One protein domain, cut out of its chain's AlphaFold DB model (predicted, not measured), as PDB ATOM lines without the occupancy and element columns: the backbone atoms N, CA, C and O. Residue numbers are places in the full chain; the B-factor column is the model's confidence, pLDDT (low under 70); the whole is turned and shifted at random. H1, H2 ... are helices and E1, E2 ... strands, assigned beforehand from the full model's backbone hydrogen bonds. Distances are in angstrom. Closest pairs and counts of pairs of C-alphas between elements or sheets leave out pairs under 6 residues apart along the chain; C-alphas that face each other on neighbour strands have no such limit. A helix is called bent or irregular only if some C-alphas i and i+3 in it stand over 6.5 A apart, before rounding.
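AT A GLANCE: This is residues 8 to 76 and 123 to 175 of the 177 residues of an uncharacterized protein of Gammaproteobacteria bacterium (UniProt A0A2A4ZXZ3). Three helices, H1, H2 and H4, run lengthwise in an up-and-down bundle, each against the one before it in the chain, and H3 crosses H1 and H4 toward one end. H1 and H4 lie side by side, H2 covers the later part of H4, and the small hairpin E2 and E3 packs on H3. The printed part has 122 residues, with four named helices and three named strands in the order H1 H2 H3 E1 E2 E3 H4. The class is mostly helix, and the antiparallel sheet has the order E2 - E3. The whole is compact, with a radius of gyration of the C-alphas of 15.2 A, and elongated, spanning 49 by 30 by 27 A.

HOW THE PARTS SIT: H1, residues 8 to 31, and H4, residues 150 to 172, touch at a shallow tilt of 13 degrees, the same way; the closest C-alphas are those of Trp 14 and Pro 150, 7.1 A apart. H2, residues 33 to 52, is near H1 and meets it only through their link. H2 and H4 only just touch, with 3 pairs of C-alphas within 8 A, the closest those of Phe 46 and Phe 164 at 7.7 A; they run opposite ways at a shallow tilt of 30 degrees. H2 is irregular, with C-alphas 34 and 37 8.4 A apart, and has a kink of 73 degrees near residue 40. H3, residues 54 to 66, touches H2 only at the corner, at Arg 50 and Leu 56, whose C-alphas are 4.9 A apart. With residues 15 to 22 alone, H1 touches H3, about perpendicular at 74 degrees; the closest C-alphas, of Leu 18 and Arg 63, are 5.3 A apart. H3 and H4 touch about perpendicular, at 75 degrees, closest at the C-alphas of Leu 56 and Gly 157, 6.6 A apart. E1, residues 74 to 76, pairs with no named strand, but its residues 74 to 75 pair antiparallel with residues 123 to 124. E2, residues 127 to 129, and E3, residues 132 to 134, form an antiparallel hairpin, with N 127 and O 134 at 3.0 A and N 132 and O 129 at 2.9 A, within hydrogen-bond range. The closest C-alphas of H3 and E2, of Ser 65 and Asp 129, are 5.3 A apart. In H3 and H4 every O i to N i+4 pair is within hydrogen-bond range; in H1 19 of 20 are, in H2 10 of 16.

IN THESE COORDINATES: H1 begins at C-alpha 8 (15.273, 79.399, -21.840) and is 34.4 A long. H2 measures 25.4 A and H3 18.0 A. H4, 32.6 A long, ends at C-alpha 172 (21.179, 117.012, -8.842).

THE WHOLE: The two C-alphas farthest apart, of Lys 76 and Ser 175, are 49.0 A from each other. Residues 77 to 122 are cut out, and C-alphas 76 and 123 are 6.5 A apart across the cut. The link from E3 to H4, residues 135 to 149, is long. Mean pLDDT of the printed part is 93.6; residue 175 is under 70.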
ATOM      1  N   GLU A   8      13.991  79.408 -22.528       90.75
ATOM      2  CA  GLU A   8      15.273  79.399 -21.840       90.75
ATOM      3  C   GLU A   8      16.046  80.694 -22.134       90.75
ATOM      4  O   GLU A   8      16.452  81.390 -21.206       90.75
ATOM      5  N   ASP A   9      16.129  81.102 -23.409       92.44
ATOM      6  CA  ASP A   9      16.736  82.379 -23.808       92.44
ATOM      7  C   ASP A   9      16.009  83.561 -23.157       92.44
ATOM      8  O   ASP A   9      16.625  84.528 -22.706       92.44
ATOM      9  N   LEU A  10      14.673  83.516 -23.129       94.06
ATOM     10  CA  LEU A  10      13.865  84.577 -22.535       94.06
ATOM     11  C   LEU A  10      14.063  84.649 -21.018       94.06
ATOM     12  O   LEU A  10      14.081  85.748 -20.457       94.06
ATOM     13  N   GLU A  11      14.211  83.500 -20.365       92.88
ATOM     14  CA  GLU A  11      14.485  83.399 -18.940       92.88
ATOM     15  C   GLU A  11      15.876  83.949 -18.600       92.88
ATOM     16  O   GLU A  11      15.995  84.770 -17.689       92.88
ATOM     17  N   ASP A  12      16.909  83.593 -19.361       92.19
ATOM     18  CA  ASP A  12      18.263  84.130 -19.180       92.19
ATOM     19  C   ASP A  12      18.295  85.650 -19.377       92.19
ATOM     20  O   ASP A  12      18.818  86.402 -18.545       92.19
ATOM     21  N   GLU A  13      17.647  86.139 -20.433       95.50
ATOM     22  CA  GLU A  13      17.498  87.568 -20.701       95.50
ATOM     23  C   GLU A  13      16.736  88.299 -19.583       95.50
ATOM     24  O   GLU A  13      17.062  89.438 -19.233       95.50
ATOM     25  N   TRP A  14      15.743  87.649 -18.979       95.94
ATOM     26  CA  TRP A  14      15.020  88.182 -17.830       95.94
ATOM     27  C   TRP A  14      15.896  88.272 -16.581       95.94
ATOM     28  O   TRP A  14      15.884  89.301 -15.902       95.94
ATOM     29  N   LYS A  15      16.718  87.259 -16.298       94.25
ATOM     30  CA  LYS A  15      17.686  87.289 -15.187       94.25
ATOM     31  C   LYS A  15      18.716  88.401 -15.377       94.25
ATOM     32  O   LYS A  15      19.017  89.151 -14.438       94.25
ATOM     33  N   ILE A  16      19.210  88.584 -16.603       95.25
ATOM     34  CA  ILE A  16      20.093  89.705 -16.961       95.25
ATOM     35  C   ILE A  16      19.386  91.039 -16.701       95.25
ATOM     36  O   ILE A  16      19.960  91.914 -16.043       95.25
ATOM     37  N   TYR A  17      18.138  91.186 -17.152       97.19
ATOM     38  CA  TYR A  17      17.324  92.377 -16.915       97.19
ATOM     39  C   TYR A  17      17.160  92.682 -15.417       97.19
ATOM     40  O   TYR A  17      17.455  93.799 -14.988       97.19
ATOM     41  N   LEU A  18      16.761  91.696 -14.606       96.81
ATOM     42  CA  LEU A  18      16.571  91.838 -13.158       96.81
ATOM     43  C   LEU A  18      17.838  92.337 -12.453       96.81
ATOM     44  O   LEU A  18      17.794  93.211 -11.581       96.81
ATOM     45  N   ASN A  19      18.996  91.818 -12.851       95.75
ATOM     46  CA  ASN A  19      20.272  92.253 -12.301       95.75
ATOM     47  C   ASN A  19      20.689  93.641 -12.823       95.75
ATOM     48  O   ASN A  19      21.240  94.445 -12.065       95.75
ATOM     49  N   ALA A  20      20.432  93.950 -14.095       96.75
ATOM     50  CA  ALA A  20      20.748  95.243 -14.698       96.75
ATOM     51  C   ALA A  20      19.908  96.383 -14.103       96.75
ATOM     52  O   ALA A  20      20.450  97.444 -13.782       96.75
ATOM     53  N   ILE A  21      18.611  96.157 -13.892       97.06
ATOM     54  CA  ILE A  21      17.707  97.176 -13.363       97.06
ATOM     55  C   ILE A  21      18.030  97.518 -11.902       97.06
ATOM     56  O   ILE A  21      18.000  98.684 -11.511       97.06
ATOM     57  N   GLU A  22      18.465  96.542 -11.097       96.25
ATOM     58  CA  GLU A  22      18.920  96.827  -9.732       96.25
ATOM     59  C   GLU A  22      20.238  97.612  -9.718       96.25
ATOM     60  O   GLU A  22      20.431  98.507  -8.889       96.25
ATOM     61  N   LYS A  23      21.139  97.346 -10.675       96.44
ATOM     62  CA  LYS A  23      22.377  98.126 -10.827       96.44
ATOM     63  C   LYS A  23      22.089  99.600 -11.108       96.44
ATOM     64  O   LYS A  23      22.864 100.428 -10.638       96.44
ATOM     65  N   VAL A  24      21.007  99.943 -11.816       96.94
ATOM     66  CA  VAL A  24      20.599 101.346 -12.029       96.94
ATOM     67  C   VAL A  24      20.386 102.054 -10.691       96.94
ATOM     68  O   VAL A  24      20.965 103.113 -10.451       96.94
ATOM     69  N   TRP A  25      19.624 101.437  -9.786       96.75
ATOM     70  CA  TRP A  25      19.366 101.991  -8.458       96.75
ATOM     71  C   TRP A  25      20.643 102.168  -7.637       96.75
ATOM     72  O   TRP A  25      20.918 103.257  -7.136       96.75
ATOM     73  N   VAL A  26      21.448 101.106  -7.534       96.62
ATOM     74  CA  VAL A  26      22.681 101.121  -6.736       96.62
ATOM     75  C   VAL A  26      23.672 102.141  -7.295       96.62
ATOM     76  O   VAL A  26      24.287 102.885  -6.535       96.62
ATOM     77  N   LYS A  27      23.831 102.218  -8.620       96.94
ATOM     78  CA  LYS A  27      24.728 103.198  -9.243       96.94
ATOM     79  C   LYS A  27      24.241 104.627  -9.021       96.94
ATOM     80  O   LYS A  27      25.065 105.463  -8.673       96.94
ATOM     81  N   ALA A  28      22.939 104.898  -9.127       96.19
ATOM     82  CA  ALA A  28      22.390 106.218  -8.816       96.19
ATOM     83  C   ALA A  28      22.697 106.637  -7.365       96.19
ATOM     84  O   ALA A  28      23.176 107.747  -7.129       96.19
ATOM     85  N   GLU A  29      22.523 105.727  -6.397       95.62
ATOM     86  CA  GLU A  29      22.889 105.970  -4.993       95.62
ATOM     87  C   GLU A  29      24.377 106.270  -4.808       95.62
ATOM     88  O   GLU A  29      24.745 107.151  -4.026       95.62
ATOM     89  N   ARG A  30      25.246 105.527  -5.501       96.44
ATOM     90  CA  ARG A  30      26.700 105.710  -5.415       96.44
ATOM     91  C   ARG A  30      27.146 107.023  -6.055       96.44
ATOM     92  O   ARG A  30      27.965 107.721  -5.464       96.44
ATOM     93  N   SER A  31      26.567 107.399  -7.190       94.81
ATOM     94  CA  SER A  31      26.871 108.660  -7.875       94.81
ATOM     95  C   SER A  31      26.412 109.894  -7.096       94.81
ATOM     96  O   SER A  31      27.008 110.956  -7.239       94.81
ATOM     97  N   CYS A  32      25.392 109.765  -6.243       95.44
ATOM     98  CA  CYS A  32      24.836 110.880  -5.471       95.44
ATOM     99  C   CYS A  32      25.377 110.979  -4.033       95.44
ATOM    100  O   CYS A  32      24.811 111.704  -3.213       95.44
ATOM    101  N   GLN A  33      26.464 110.272  -3.688       95.19
ATOM    102  CA  GLN A  33      27.020 110.297  -2.324       95.19
ATOM    103  C   GLN A  33      27.471 111.697  -1.882       95.19
ATOM    104  O   GLN A  33      27.292 112.062  -0.723       95.19
ATOM    105  N   ASN A  34      27.988 112.509  -2.803       94.56
ATOM    106  CA  ASN A  34      28.392 113.898  -2.555       94.56
ATOM    107  C   ASN A  34      27.214 114.827  -2.196       94.56
ATOM    108  O   ASN A  34      27.422 115.868  -1.583       94.56
ATOM    109  N   VAL A  35      25.984 114.459  -2.566       95.38
ATOM    110  CA  VAL A  35      24.745 115.205  -2.276       95.38
ATOM    111  C   VAL A  35      23.762 114.372  -1.447       95.38
ATOM    112  O   VAL A  35      22.550 114.601  -1.476       95.38
ATOM    113  N   ARG A  36      24.275 113.394  -0.687       94.56
ATOM    114  CA  ARG A  36      23.481 112.377   0.021       94.56
ATOM    115  C   ARG A  36      22.383 112.961   0.909       94.56
ATOM    116  O   ARG A  36      21.277 112.432   0.921       94.56
ATOM    117  N   ASN A  37      22.671 114.047   1.622       96.19
ATOM    118  CA  ASN A  37      21.725 114.735   2.507       96.19
ATOM    119  C   ASN A  37      20.485 115.279   1.776       96.19
ATOM    120  O   ASN A  37      19.421 115.375   2.378       96.19
ATOM    121  N   LYS A  38      20.599 115.600   0.482       96.06
ATOM    122  CA  LYS A  38      19.474 116.016  -0.369       96.06
ATOM    123  C   LYS A  38      18.893 114.844  -1.165       96.06
ATOM    124  O   LYS A  38      17.682 114.784  -1.373       96.06
ATOM    125  N   PHE A  39      19.745 113.910  -1.586       97.12
ATOM    126  CA  PHE A  39      19.353 112.759  -2.395       97.12
ATOM    127  C   PHE A  39      18.525 111.737  -1.610       97.12
ATOM    128  O   PHE A  39      17.461 111.353  -2.081       97.12
ATOM    129  N   GLN A  40      18.946 111.333  -0.403       96.12
ATOM    130  CA  GLN A  40      18.242 110.303   0.379       96.12
ATOM    131  C   GLN A  40      16.767 110.647   0.661       96.12
ATOM    132  O   GLN A  40      15.914 109.790   0.417       96.12
ATOM    133  N   PRO A  41      16.420 111.866   1.129       96.94
ATOM    134  CA  PRO A  41      15.019 112.233   1.334       96.94
ATOM    135  C   PRO A  41      14.193 112.187   0.043       96.94
ATOM    136  O   PRO A  41      13.071 111.685   0.050       96.94
ATOM    137  N   TRP A  42      14.754 112.662  -1.073       97.56
ATOM    138  CA  TRP A  42      14.093 112.637  -2.382       97.56
ATOM    139  C   TRP A  42      13.889 111.204  -2.895       97.56
ATOM    140  O   TRP A  42      12.779 110.817  -3.259       97.56
ATOM    141  N   GLN A  43      14.940 110.389  -2.837       97.62
ATOM    142  CA  GLN A  43      14.915 108.985  -3.231       97.62
ATOM    143  C   GLN A  43      13.933 108.170  -2.371       97.62
ATOM    144  O   GLN A  43      13.363 107.185  -2.839       97.62
ATOM    145  N   GLY A  44      13.684 108.594  -1.127       97.25
ATOM    146  CA  GLY A  44      12.718 107.978  -0.220       97.25
ATOM    147  C   GLY A  44      11.313 107.817  -0.817       97.25
ATOM    148  O   GLY A  44      10.646 106.819  -0.530       97.25
ATOM    149  N   ALA A  45      10.877 108.731  -1.694       96.38
ATOM    150  CA  ALA A  45       9.607 108.608  -2.414       96.38
ATOM    151  C   ALA A  45       9.605 107.395  -3.366       96.38
ATOM    152  O   ALA A  45       8.736 106.529  -3.254       96.38
ATOM    153  N   PHE A  46      10.638 107.257  -4.199       97.44
ATOM    154  CA  PHE A  46      10.818 106.121  -5.110       97.44
ATOM    155  C   PHE A  46      11.047 104.804  -4.360       97.44
ATOM    156  O   PHE A  46      10.558 103.750  -4.761       97.44
ATOM    157  N   ALA A  47      11.751 104.846  -3.226       96.81
ATOM    158  CA  ALA A  47      11.947 103.675  -2.375       96.81
ATOM    159  C   ALA A  47      10.618 103.180  -1.782       96.81
ATOM    160  O   ALA A  47      10.418 101.976  -1.605       96.81
ATOM    161  N   ARG A  48       9.693 104.099  -1.475       96.81
ATOM    162  CA  ARG A  48       8.331 103.768  -1.047       96.81
ATOM    163  C   ARG A  48       7.517 103.179  -2.198       96.81
ATOM    164  O   ARG A  48       6.830 102.185  -1.972       96.81
ATOM    165  N   GLU A  49       7.614 103.737  -3.400       96.06
ATOM    166  CA  GLU A  49       6.954 103.197  -4.597       96.06
ATOM    167  C   GLU A  49       7.423 101.774  -4.898       96.06
ATOM    168  O   GLU A  49       6.592 100.874  -4.961       96.06
ATOM    169  N   ARG A  50       8.738 101.516  -4.887       96.06
ATOM    170  CA  ARG A  50       9.310 100.164  -5.030       96.06
ATOM    171  C   ARG A  50       8.778  99.134  -4.025       96.06
ATOM    172  O   ARG A  50       8.859  97.937  -4.275       96.06
ATOM    173  N   LYS A  51       8.275  99.568  -2.863       94.81
ATOM    174  CA  LYS A  51       7.683  98.685  -1.839       94.81
ATOM    175  C   LYS A  51       6.173  98.491  -2.003       94.81
ATOM    176  O   LYS A  51       5.641  97.485  -1.514       94.81
ATOM    177  N   LYS A  52       5.482  99.475  -2.581       95.06
ATOM    178  CA  LYS A  52       4.015  99.541  -2.641       95.06
ATOM    179  C   LYS A  52       3.458  99.143  -4.002       95.06
ATOM    180  O   LYS A  52       2.457  98.438  -4.032       95.06
ATOM    181  N   ASP A  53       4.091  99.577  -5.083       96.62
ATOM    182  CA  ASP A  53       3.681  99.231  -6.439       96.62
ATOM    183  C   ASP A  53       3.938  97.744  -6.710       96.62
ATOM    184  O   ASP A  53       5.017  97.227  -6.407       96.62
ATOM    185  N   ALA A  54       2.934  97.050  -7.248       95.75
ATOM    186  CA  ALA A  54       2.970  95.603  -7.429       95.75
ATOM    187  C   ALA A  54       4.080  95.160  -8.392       95.75
ATOM    188  O   ALA A  54       4.778  94.189  -8.101       95.75
ATOM    189  N   LEU A  55       4.277  95.890  -9.496       97.69
ATOM    190  CA  LEU A  55       5.286  95.573 -10.503       97.69
ATOM    191  C   LEU A  55       6.693  95.778  -9.948       97.69
ATOM    192  O   LEU A  55       7.512  94.861  -9.997       97.69
ATOM    193  N   LEU A  56       6.969  96.940  -9.353       97.69
ATOM    194  CA  LEU A  56       8.307  97.241  -8.830       97.69
ATOM    195  C   LEU A  56       8.688  96.323  -7.668       97.69
ATOM    196  O   LEU A  56       9.840  95.899  -7.543       97.69
ATOM    197  N   LYS A  57       7.705  96.002  -6.824       96.62
ATOM    198  CA  LYS A  57       7.862  95.054  -5.727       96.62
ATOM    199  C   LYS A  57       8.181  93.664  -6.255       96.62
ATOM    200  O   LYS A  57       9.133  93.052  -5.779       96.62
ATOM    201  N   TYR A  58       7.422  93.187  -7.241       97.38
ATOM    202  CA  TYR A  58       7.674  91.890  -7.853       97.38
ATOM    203  C   TYR A  58       9.071  91.828  -8.482       97.38
ATOM    204  O   TYR A  58       9.819  90.927  -8.130       97.38
ATOM    205  N   ILE A  59       9.478  92.811  -9.299       97.25
ATOM    206  CA  ILE A  59      10.823  92.863  -9.912       97.25
ATOM    207  C   ILE A  59      11.925  92.745  -8.852       97.25
ATOM    208  O   ILE A  59      12.856  91.954  -8.995       97.25
ATOM    209  N   LYS A  60      11.807  93.497  -7.752       95.88
ATOM    210  CA  LYS A  60      12.780  93.446  -6.657       95.88
ATOM    211  C   LYS A  60      12.881  92.045  -6.042       95.88
ATOM    212  O   LYS A  60      13.982  91.551  -5.816       95.88
ATOM    213  N   HIS A  61      11.742  91.429  -5.739       95.69
ATOM    214  CA  HIS A  61      11.713  90.115  -5.097       95.69
ATOM    215  C   HIS A  61      12.064  88.982  -6.068       95.69
ATOM    216  O   HIS A  61      12.697  88.022  -5.650       95.69
ATOM    217  N   ALA A  62      11.750  89.118  -7.357       95.44
ATOM    218  CA  ALA A  62      12.178  88.200  -8.407       95.44
ATOM    219  C   ALA A  62      13.703  88.183  -8.530       95.44
ATOM    220  O   ALA A  62      14.298  87.112  -8.522       95.44
ATOM    221  N   ARG A  63      14.348  89.357  -8.518       95.06
ATOM    222  CA  ARG A  63      15.815  89.462  -8.488       95.06
ATOM    223  C   ARG A  63      16.407  88.782  -7.257       95.06
ATOM    224  O   ARG A  63      17.423  88.108  -7.358       95.06
ATOM    225  N   ASN A  64      15.819  88.990  -6.081       92.69
ATOM    226  CA  ASN A  64      16.302  88.342  -4.862       92.69
ATOM    227  C   ASN A  64      16.127  86.822  -4.910       92.69
ATOM    228  O   ASN A  64      17.014  86.103  -4.469       92.69
ATOM    229  N   SER A  65      15.000  86.348  -5.442       91.44
ATOM    230  CA  SER A  65      14.732  84.923  -5.624       91.44
ATOM    231  C   SER A  65      15.773  84.297  -6.556       91.44
ATOM    232  O   SER A  65      16.473  83.395  -6.124       91.44
ATOM    233  N   ASP A  66      15.999  84.875  -7.740       87.69
ATOM    234  CA  ASP A  66      17.003  84.428  -8.725       87.69
ATOM    235  C   ASP A  66      18.418  84.260  -8.137       87.69
ATOM    236  O   ASP A  66      19.146  83.334  -8.475       87.69
ATOM    237  N   GLN A  67      18.815  85.116  -7.194       83.50
ATOM    238  CA  GLN A  67      20.129  85.007  -6.550       83.50
ATOM    239  C   GLN A  67      20.238  83.901  -5.498       83.50
ATOM    240  O   GLN A  67      21.338  83.606  -5.024       83.50
ATOM    241  N   HIS A  68      19.113  83.342  -5.068       74.50
ATOM    242  CA  HIS A  68      19.027  82.470  -3.902       74.50
ATOM    243  C   HIS A  68      18.293  81.152  -4.176       74.50
ATOM    244  O   HIS A  68      18.301  80.276  -3.311       74.50
ATOM    245  N   THR A  69      17.677  80.988  -5.346       75.00
ATOM    246  CA  THR A  69      16.927  79.795  -5.747       75.00
ATOM    247  C   THR A  69      17.237  79.403  -7.195       75.00
ATOM    248  O   THR A  69      17.776  80.186  -7.967       75.00
ATOM    249  N   ILE A  70      16.910  78.157  -7.549       73.81
ATOM    250  CA  ILE A  70      17.025  77.589  -8.909       73.81
ATOM    251  C   ILE A  70      15.611  77.289  -9.452       73.81
ATOM    252  O   ILE A  70      15.406  76.383 -10.249       73.81
ATOM    253  N   GLU A  71      14.593  77.971  -8.923       76.88
ATOM    254  CA  GLU A  71      13.207  77.748  -9.337       76.88
ATOM    255  C   GLU A  71      12.969  78.363 -10.720       76.88
ATOM    256  O   GLU A  71      13.461  79.455 -11.010       76.88
ATOM    257  N   GLU A  72      12.179  77.684 -11.551       80.81
ATOM    258  CA  GLU A  72      11.681  78.263 -12.798       80.81
ATOM    259  C   GLU A  72      10.860  79.521 -12.484       80.81
ATOM    260  O   GLU A  72       9.976  79.521 -11.621       80.81
ATOM    261  N   VAL A  73      11.144  80.611 -13.198       87.44
ATOM    262  CA  VAL A  73      10.463  81.906 -13.002       87.44
ATOM    263  C   VAL A  73       9.455  82.221 -14.103       87.44
ATOM    264  O   VAL A  73       8.782  83.254 -14.050       87.44
ATOM    265  N   MET A  74       9.321  81.334 -15.090       92.75
ATOM    266  CA  MET A  74       8.422  81.479 -16.229       92.75
ATOM    267  C   MET A  74       7.783  80.154 -16.612       92.75
ATOM    268  O   MET A  74       8.356  79.095 -16.400       92.75
ATOM    269  N   GLN A  75       6.616  80.224 -17.244       92.62
ATOM    270  CA  GLN A  75       5.998  79.065 -17.877       92.62
ATOM    271  C   GLN A  75       5.365  79.430 -19.218       92.62
ATOM    272  O   GLN A  75       4.826  80.528 -19.390       92.62
ATOM    273  N   LYS A  76       5.363  78.475 -20.155       92.88
ATOM    274  CA  LYS A  76       4.476  78.528 -21.322       92.88
ATOM    275  C   LYS A  76       3.045  78.245 -20.868       92.88
ATOM    276  O   LYS A  76       2.804  77.400 -20.004       92.88
ATOM    277  N   GLU A 123       4.212  83.411 -19.329       95.00
ATOM    278  CA  GLU A 123       3.851  84.145 -18.120       95.00
ATOM    279  C   GLU A 123       4.944  84.007 -17.066       95.00
ATOM    280  O   GLU A 123       5.532  82.938 -16.901       95.00
ATOM    281  N   LEU A 124       5.177  85.089 -16.326       96.31
ATOM    282  CA  LEU A 124       5.978  85.059 -15.111       96.31
ATOM    283  C   LEU A 124       5.282  84.233 -14.023       96.31
ATOM    284  O   LEU A 124       4.057  84.264 -13.884       96.31
ATOM    285  N   LEU A 125       6.075  83.546 -13.208       95.44
ATOM    286  CA  LEU A 125       5.616  82.762 -12.067       95.44
ATOM    287  C   LEU A 125       5.706  83.542 -10.759       95.44
ATOM    288  O   LEU A 125       6.418  84.540 -10.633       95.44
ATOM    289  N   ARG A 126       4.973  83.085  -9.740       95.44
ATOM    290  CA  ARG A 126       5.191  83.595  -8.381       95.44
ATOM    291  C   ARG A 126       6.602  83.232  -7.923       95.44
ATOM    292  O   ARG A 126       7.063  82.127  -8.171       95.44
ATOM    293  N   VAL A 127       7.235  84.142  -7.197       94.50
ATOM    294  CA  VAL A 127       8.600  83.959  -6.687       94.50
ATOM    295  C   VAL A 127       8.590  83.914  -5.169       94.50
ATOM    296  O   VAL A 127       7.780  84.593  -4.522       94.50
ATOM    297  N   LYS A 128       9.490  83.122  -4.588       93.00
ATOM    298  CA  LYS A 128       9.692  83.067  -3.142       93.00
ATOM    299  C   LYS A 128      10.910  83.903  -2.760       93.00
ATOM    300  O   LYS A 128      12.020  83.628  -3.203       93.00
ATOM    301  N   ASP A 129      10.711  84.894  -1.895       92.56
ATOM    302  CA  ASP A 129      11.793  85.659  -1.264       92.56
ATOM    303  C   ASP A 129      11.531  85.736   0.245       92.56
ATOM    304  O   ASP A 129      10.441  86.120   0.683       92.56
ATOM    305  N   SER A 130      12.527  85.358   1.052       86.50
ATOM    306  CA  SER A 130      12.485  85.448   2.517       86.50
ATOM    307  C   SER A 130      11.230  84.792   3.122       86.50
ATOM    308  O   SER A 130      10.533  85.380   3.951       86.50
ATOM    309  N   ASN A 131      10.914  83.574   2.659       87.38
ATOM    310  CA  ASN A 131       9.725  82.788   3.025       87.38
ATOM    311  C   ASN A 131       8.361  83.409   2.678       87.38
ATOM    312  O   ASN A 131       7.331  82.895   3.113       87.38
ATOM    313  N   LYS A 132       8.318  84.463   1.859       93.62
ATOM    314  CA  LYS A 132       7.074  85.052   1.353       93.62
ATOM    315  C   LYS A 132       6.957  84.844  -0.150       93.62
ATOM    316  O   LYS A 132       7.940  84.953  -0.877       93.62
ATOM    317  N   TRP A 133       5.738  84.562  -0.598       94.44
ATOM    318  CA  TRP A 133       5.405  84.459  -2.013       94.44
ATOM    319  C   TRP A 133       4.992  85.820  -2.565       94.44
ATOM    320  O   TRP A 133       4.182  86.524  -1.958       94.44
ATOM    321  N   TYR A 134       5.522  86.162  -3.733       95.25
ATOM    322  CA  TYR A 134       5.183  87.373  -4.467       95.25
ATOM    323  C   TYR A 134       4.610  86.984  -5.821       95.25
ATOM    324  O   TYR A 134       5.256  86.291  -6.604       95.25
ATOM    325  N   ASN A 135       3.382  87.424  -6.079       95.75
ATOM    326  CA  ASN A 135       2.704  87.152  -7.338       95.75
ATOM    327  C   ASN A 135       3.162  88.143  -8.414       95.75
ATOM    328  O   ASN A 135       3.397  89.311  -8.082       95.75
ATOM    329  N   PRO A 136       3.225  87.713  -9.684       96.06
ATOM    330  CA  PRO A 136       3.427  88.617 -10.803       96.06
ATOM    331  C   PRO A 136       2.391  89.753 -10.817       96.06
ATOM    332  O   PRO A 136       1.253  89.564 -10.361       96.06
ATOM    333  N   PRO A 137       2.751  90.939 -11.330       95.94
ATOM    334  CA  PRO A 137       1.855  92.084 -11.326       95.94
ATOM    335  C   PRO A 137       0.695  91.899 -12.309       95.94
ATOM    336  O   PRO A 137       0.875  91.429 -13.427       95.94
ATOM    337  N   LYS A 138      -0.496  92.349 -11.905       93.69
ATOM    338  CA  LYS A 138      -1.657  92.521 -12.801       93.69
ATOM    339  C   LYS A 138      -1.784  93.953 -13.329       93.69
ATOM    340  O   LYS A 138      -2.621  94.242 -14.179       93.69
ATOM    341  N   SER A 139      -0.981  94.865 -12.794       92.94
ATOM    342  CA  SER A 139      -0.977  96.275 -13.153       92.94
ATOM    343  C   SER A 139       0.307  96.949 -12.676       92.94
ATOM    344  O   SER A 139       0.968  96.476 -11.746       92.94
ATOM    345  N   HIS A 140       0.610  98.092 -13.275       93.69
ATOM    346  CA  HIS A 140       1.619  99.037 -12.816       93.69
ATOM    347  C   HIS A 140       1.039 100.444 -12.910       93.69
ATOM    348  O   HIS A 140       0.601 100.863 -13.982       93.69
ATOM    349  N   LYS A 141       1.001 101.172 -11.787       88.56
ATOM    350  CA  LYS A 141       0.293 102.461 -11.701       88.56
ATOM    351  C   LYS A 141      -1.156 102.336 -12.219       88.56
ATOM    352  O   LYS A 141      -1.954 101.627 -11.614       88.56
ATOM    353  N   GLN A 142      -1.491 103.011 -13.320       87.69
ATOM    354  CA  GLN A 142      -2.817 103.004 -13.956       87.69
ATOM    355  C   GLN A 142      -2.905 102.064 -15.170       87.69
ATOM    356  O   GLN A 142      -3.965 101.944 -15.775       87.69
ATOM    357  N   VAL A 143      -1.809 101.391 -15.531       90.38
ATOM    358  CA  VAL A 143      -1.760 100.469 -16.670       90.38
ATOM    359  C   VAL A 143      -2.086  99.062 -16.183       90.38
ATOM    360  O   VAL A 143      -1.393  98.519 -15.319       90.38
ATOM    361  N   ARG A 144      -3.146  98.462 -16.731       90.75
ATOM    362  CA  ARG A 144      -3.496  97.054 -16.502       90.75
ATOM    363  C   ARG A 144      -2.677  96.167 -17.439       90.75
ATOM    364  O   ARG A 144      -2.552  96.465 -18.621       90.75
ATOM    365  N   LEU A 145      -2.158  95.069 -16.904       89.38
ATOM    366  CA  LEU A 145      -1.543  93.996 -17.678       89.38
ATOM    367  C   LEU A 145      -2.605  92.926 -17.937       89.38
ATOM    368  O   LEU A 145      -3.241  92.457 -16.991       89.38
ATOM    369  N   HIS A 146      -2.807  92.544 -19.200       84.62
ATOM    370  CA  HIS A 146      -3.727  91.453 -19.550       84.62
ATOM    371  C   HIS A 146      -3.250  90.124 -18.948       84.62
ATOM    372  O   HIS A 146      -4.028  89.390 -18.349       84.62
ATOM    373  N   TRP A 147      -1.945  89.862 -19.029       90.88
ATOM    374  CA  TRP A 147      -1.258  88.785 -18.322       90.88
ATOM    375  C   TRP A 147       0.149  89.262 -17.924       90.88
ATOM    376  O   TRP A 147       0.630  90.264 -18.460       90.88
ATOM    377  N   PRO A 148       0.829  88.592 -16.980       92.75
ATOM    378  CA  PRO A 148       2.156  89.007 -16.538       92.75
ATOM    379  C   PRO A 148       3.238  88.550 -17.528       92.75
ATOM    380  O   PRO A 148       4.045  87.668 -17.224       92.75
ATOM    381  N   ALA A 149       3.240  89.121 -18.732       94.56
ATOM    382  CA  ALA A 149       4.255  88.831 -19.736       94.56
ATOM    383  C   ALA A 149       5.633  89.338 -19.262       94.56
ATOM    384  O   ALA A 149       5.734  90.498 -18.849       94.56
ATOM    385  N   PRO A 150       6.712  88.539 -19.365       95.38
ATOM    386  CA  PRO A 150       8.053  88.978 -18.974       95.38
ATOM    387  C   PRO A 150       8.490  90.283 -19.645       95.38
ATOM    388  O   PRO A 150       9.035  91.170 -18.993       95.38
ATOM    389  N   VAL A 151       8.219  90.416 -20.948       95.62
ATOM    390  CA  VAL A 151       8.599  91.591 -21.743       95.62
ATOM    391  C   VAL A 151       7.832  92.834 -21.297       95.62
ATOM    392  O   VAL A 151       8.457  93.862 -21.054       95.62
ATOM    393  N   ASP A 152       6.513  92.742 -21.118       95.62
ATOM    394  CA  ASP A 152       5.692  93.886 -20.698       95.62
ATOM    395  C   ASP A 152       6.104  94.379 -19.307       95.62
ATOM    396  O   ASP A 152       6.266  95.580 -19.077       95.62
ATOM    397  N   VAL A 153       6.352  93.445 -18.385       97.19
ATOM    398  CA  VAL A 153       6.846  93.776 -17.045       97.19
ATOM    399  C   VAL A 153       8.230  94.425 -17.120       97.19
ATOM    400  O   VAL A 153       8.478  95.410 -16.418       97.19
ATOM    401  N   ALA A 154       9.116  93.924 -17.985       97.06
ATOM    402  CA  ALA A 154      10.447  94.490 -18.172       97.06
ATOM    403  C   ALA A 154      10.400  95.920 -18.733       97.06
ATOM    404  O   ALA A 154      11.110  96.796 -18.229       97.06
ATOM    405  N   VAL A 155       9.555  96.167 -19.738       96.62
ATOM    406  CA  VAL A 155       9.384  97.479 -20.380       96.62
ATOM    407  C   VAL A 155       8.848  98.500 -19.385       96.62
ATOM    408  O   VAL A 155       9.485  99.531 -19.183       96.62
ATOM    409  N   LEU A 156       7.755  98.189 -18.683       97.19
ATOM    410  CA  LEU A 156       7.172  99.096 -17.688       97.19
ATOM    411  C   LEU A 156       8.146  99.384 -16.536       97.19
ATOM    412  O   LEU A 156       8.268 100.522 -16.077       97.19
ATOM    413  N   GLY A 157       8.890  98.370 -16.084       97.44
ATOM    414  CA  GLY A 157       9.951  98.568 -15.102       97.44
ATOM    415  C   GLY A 157      11.070  99.466 -15.639       97.44
ATOM    416  O   GLY A 157      11.505 100.386 -14.950       97.44
ATOM    417  N   LEU A 158      11.514  99.253 -16.879       97.50
ATOM    418  CA  LEU A 158      12.556 100.064 -17.509       97.50
ATOM    419  C   LEU A 158      12.131 101.529 -17.645       97.50
ATOM    420  O   LEU A 158      12.924 102.417 -17.335       97.50
ATOM    421  N   GLU A 159      10.895 101.785 -18.069       97.19
ATOM    422  CA  GLU A 159      10.324 103.131 -18.154       97.19
ATOM    423  C   GLU A 159      10.355 103.839 -16.801       97.19
ATOM    424  O   GLU A 159      10.823 104.975 -16.709       97.19
ATOM    425  N   TYR A 160       9.952 103.146 -15.732       97.94
ATOM    426  CA  TYR A 160      10.020 103.682 -14.376       97.94
ATOM    427  C   TYR A 160      11.449 104.068 -13.967       97.94
ATOM    428  O   TYR A 160      11.675 105.165 -13.456       97.94
ATOM    429  N   TYR A 161      12.435 103.190 -14.179       98.06
ATOM    430  CA  TYR A 161      13.816 103.486 -13.778       98.06
ATOM    431  C   TYR A 161      14.487 104.534 -14.667       98.06
ATOM    432  O   TYR A 161      15.346 105.272 -14.181       98.06
ATOM    433  N   ARG A 162      14.090 104.635 -15.940       97.88
ATOM    434  CA  ARG A 162      14.513 105.720 -16.830       97.88
ATOM    435  C   ARG A 162      13.999 107.065 -16.320       97.88
ATOM    436  O   ARG A 162      14.786 107.996 -16.201       97.88
ATOM    437  N   ASP A 163      12.719 107.149 -15.966       97.31
ATOM    438  CA  ASP A 163      12.134 108.352 -15.364       97.31
ATOM    439  C   ASP A 163      12.821 108.715 -14.034       97.31
ATOM    440  O   ASP A 163      13.248 109.851 -13.841       97.31
ATOM    441  N   PHE A 164      13.049 107.732 -13.156       97.75
ATOM    442  CA  PHE A 164      13.810 107.924 -11.916       97.75
ATOM    443  C   PHE A 164      15.205 108.525 -12.160       97.75
ATOM    444  O   PHE A 164      15.585 109.479 -11.474       97.75
ATOM    445  N   LEU A 165      15.966 107.993 -13.125       97.25
ATOM    446  CA  LEU A 165      17.286 108.525 -13.474       97.25
ATOM    447  C   LEU A 165      17.195 109.941 -14.041       97.25
ATOM    448  O   LEU A 165      17.909 110.818 -13.562       97.25
ATOM    449  N   ASN A 166      16.286 110.185 -14.986       97.00
ATOM    450  CA  ASN A 166      16.093 111.506 -15.581       97.00
ATOM    451  C   ASN A 166      15.768 112.556 -14.510       97.00
ATOM    452  O   ASN A 166      16.337 113.646 -14.499       97.00
ATOM    453  N   GLN A 167      14.891 112.227 -13.557       97.06
ATOM    454  CA  GLN A 167      14.567 113.129 -12.455       97.06
ATOM    455  C   GLN A 167      15.755 113.348 -11.508       97.06
ATOM    456  O   GLN A 167      15.935 114.462 -11.009       97.06
ATOM    457  N   ALA A 168      16.582 112.325 -11.264       95.94
ATOM    458  CA  ALA A 168      17.810 112.478 -10.486       95.94
ATOM    459  C   ALA A 168      18.811 113.407 -11.195       95.94
ATOM    460  O   ALA A 168      19.345 114.326 -10.572       95.94
ATOM    461  N   GLU A 169      19.033 113.202 -12.493       94.81
ATOM    462  CA  GLU A 169      19.915 114.023 -13.326       94.81
ATOM    463  C   GLU A 169      19.469 115.486 -13.331       94.81
ATOM    464  O   GLU A 169      20.243 116.372 -12.959       94.81
ATOM    465  N   LEU A 170      18.191 115.736 -13.624       95.38
ATOM    466  CA  LEU A 170      17.626 117.084 -13.629       95.38
ATOM    467  C   LEU A 170      17.751 117.777 -12.267       95.38
ATOM    468  O   LEU A 170      18.038 118.967 -12.187       95.38
ATOM    469  N   LYS A 171      17.551 117.040 -11.172       94.88
ATOM    470  CA  LYS A 171      17.525 117.625  -9.829       94.88
ATOM    471  C   LYS A 171      18.908 117.867  -9.230       94.88
ATOM    472  O   LYS A 171      19.068 118.808  -8.451       94.88
ATOM    473  N   PHE A 172      19.882 117.012  -9.529       94.25
ATOM    474  CA  PHE A 172      21.179 117.012  -8.842       94.25
ATOM    475  C   PHE A 172      22.374 117.305  -9.757       94.25
ATOM    476  O   PHE A 172      23.461 117.573  -9.238       94.25
ATOM    477  N   PHE A 173      22.190 117.293 -11.082       89.62
ATOM    478  CA  PHE A 173      23.274 117.429 -12.061       89.62
ATOM    479  C   PHE A 173      23.010 118.450 -13.184       89.62
ATOM    480  O   PHE A 173      23.959 118.810 -13.874       89.62
ATOM    481  N   ALA A 174      21.789 118.985 -13.338       79.06
ATOM    482  CA  ALA A 174      21.434 119.923 -14.419       79.06
ATOM    483  C   ALA A 174      22.242 121.235 -14.471       79.06
ATOM    484  O   ALA A 174      22.208 121.928 -15.479       79.06
ATOM    485  N   SER A 175      22.978 121.589 -13.417       60.88
ATOM    486  CA  SER A 175      23.844 122.775 -13.367       60.88
ATOM    487  C   SER A 175      25.314 122.496 -13.722       60.88
ATOM    488  O   SER A 175      26.174 123.328 -13.441       60.88
TER     489      SER A 175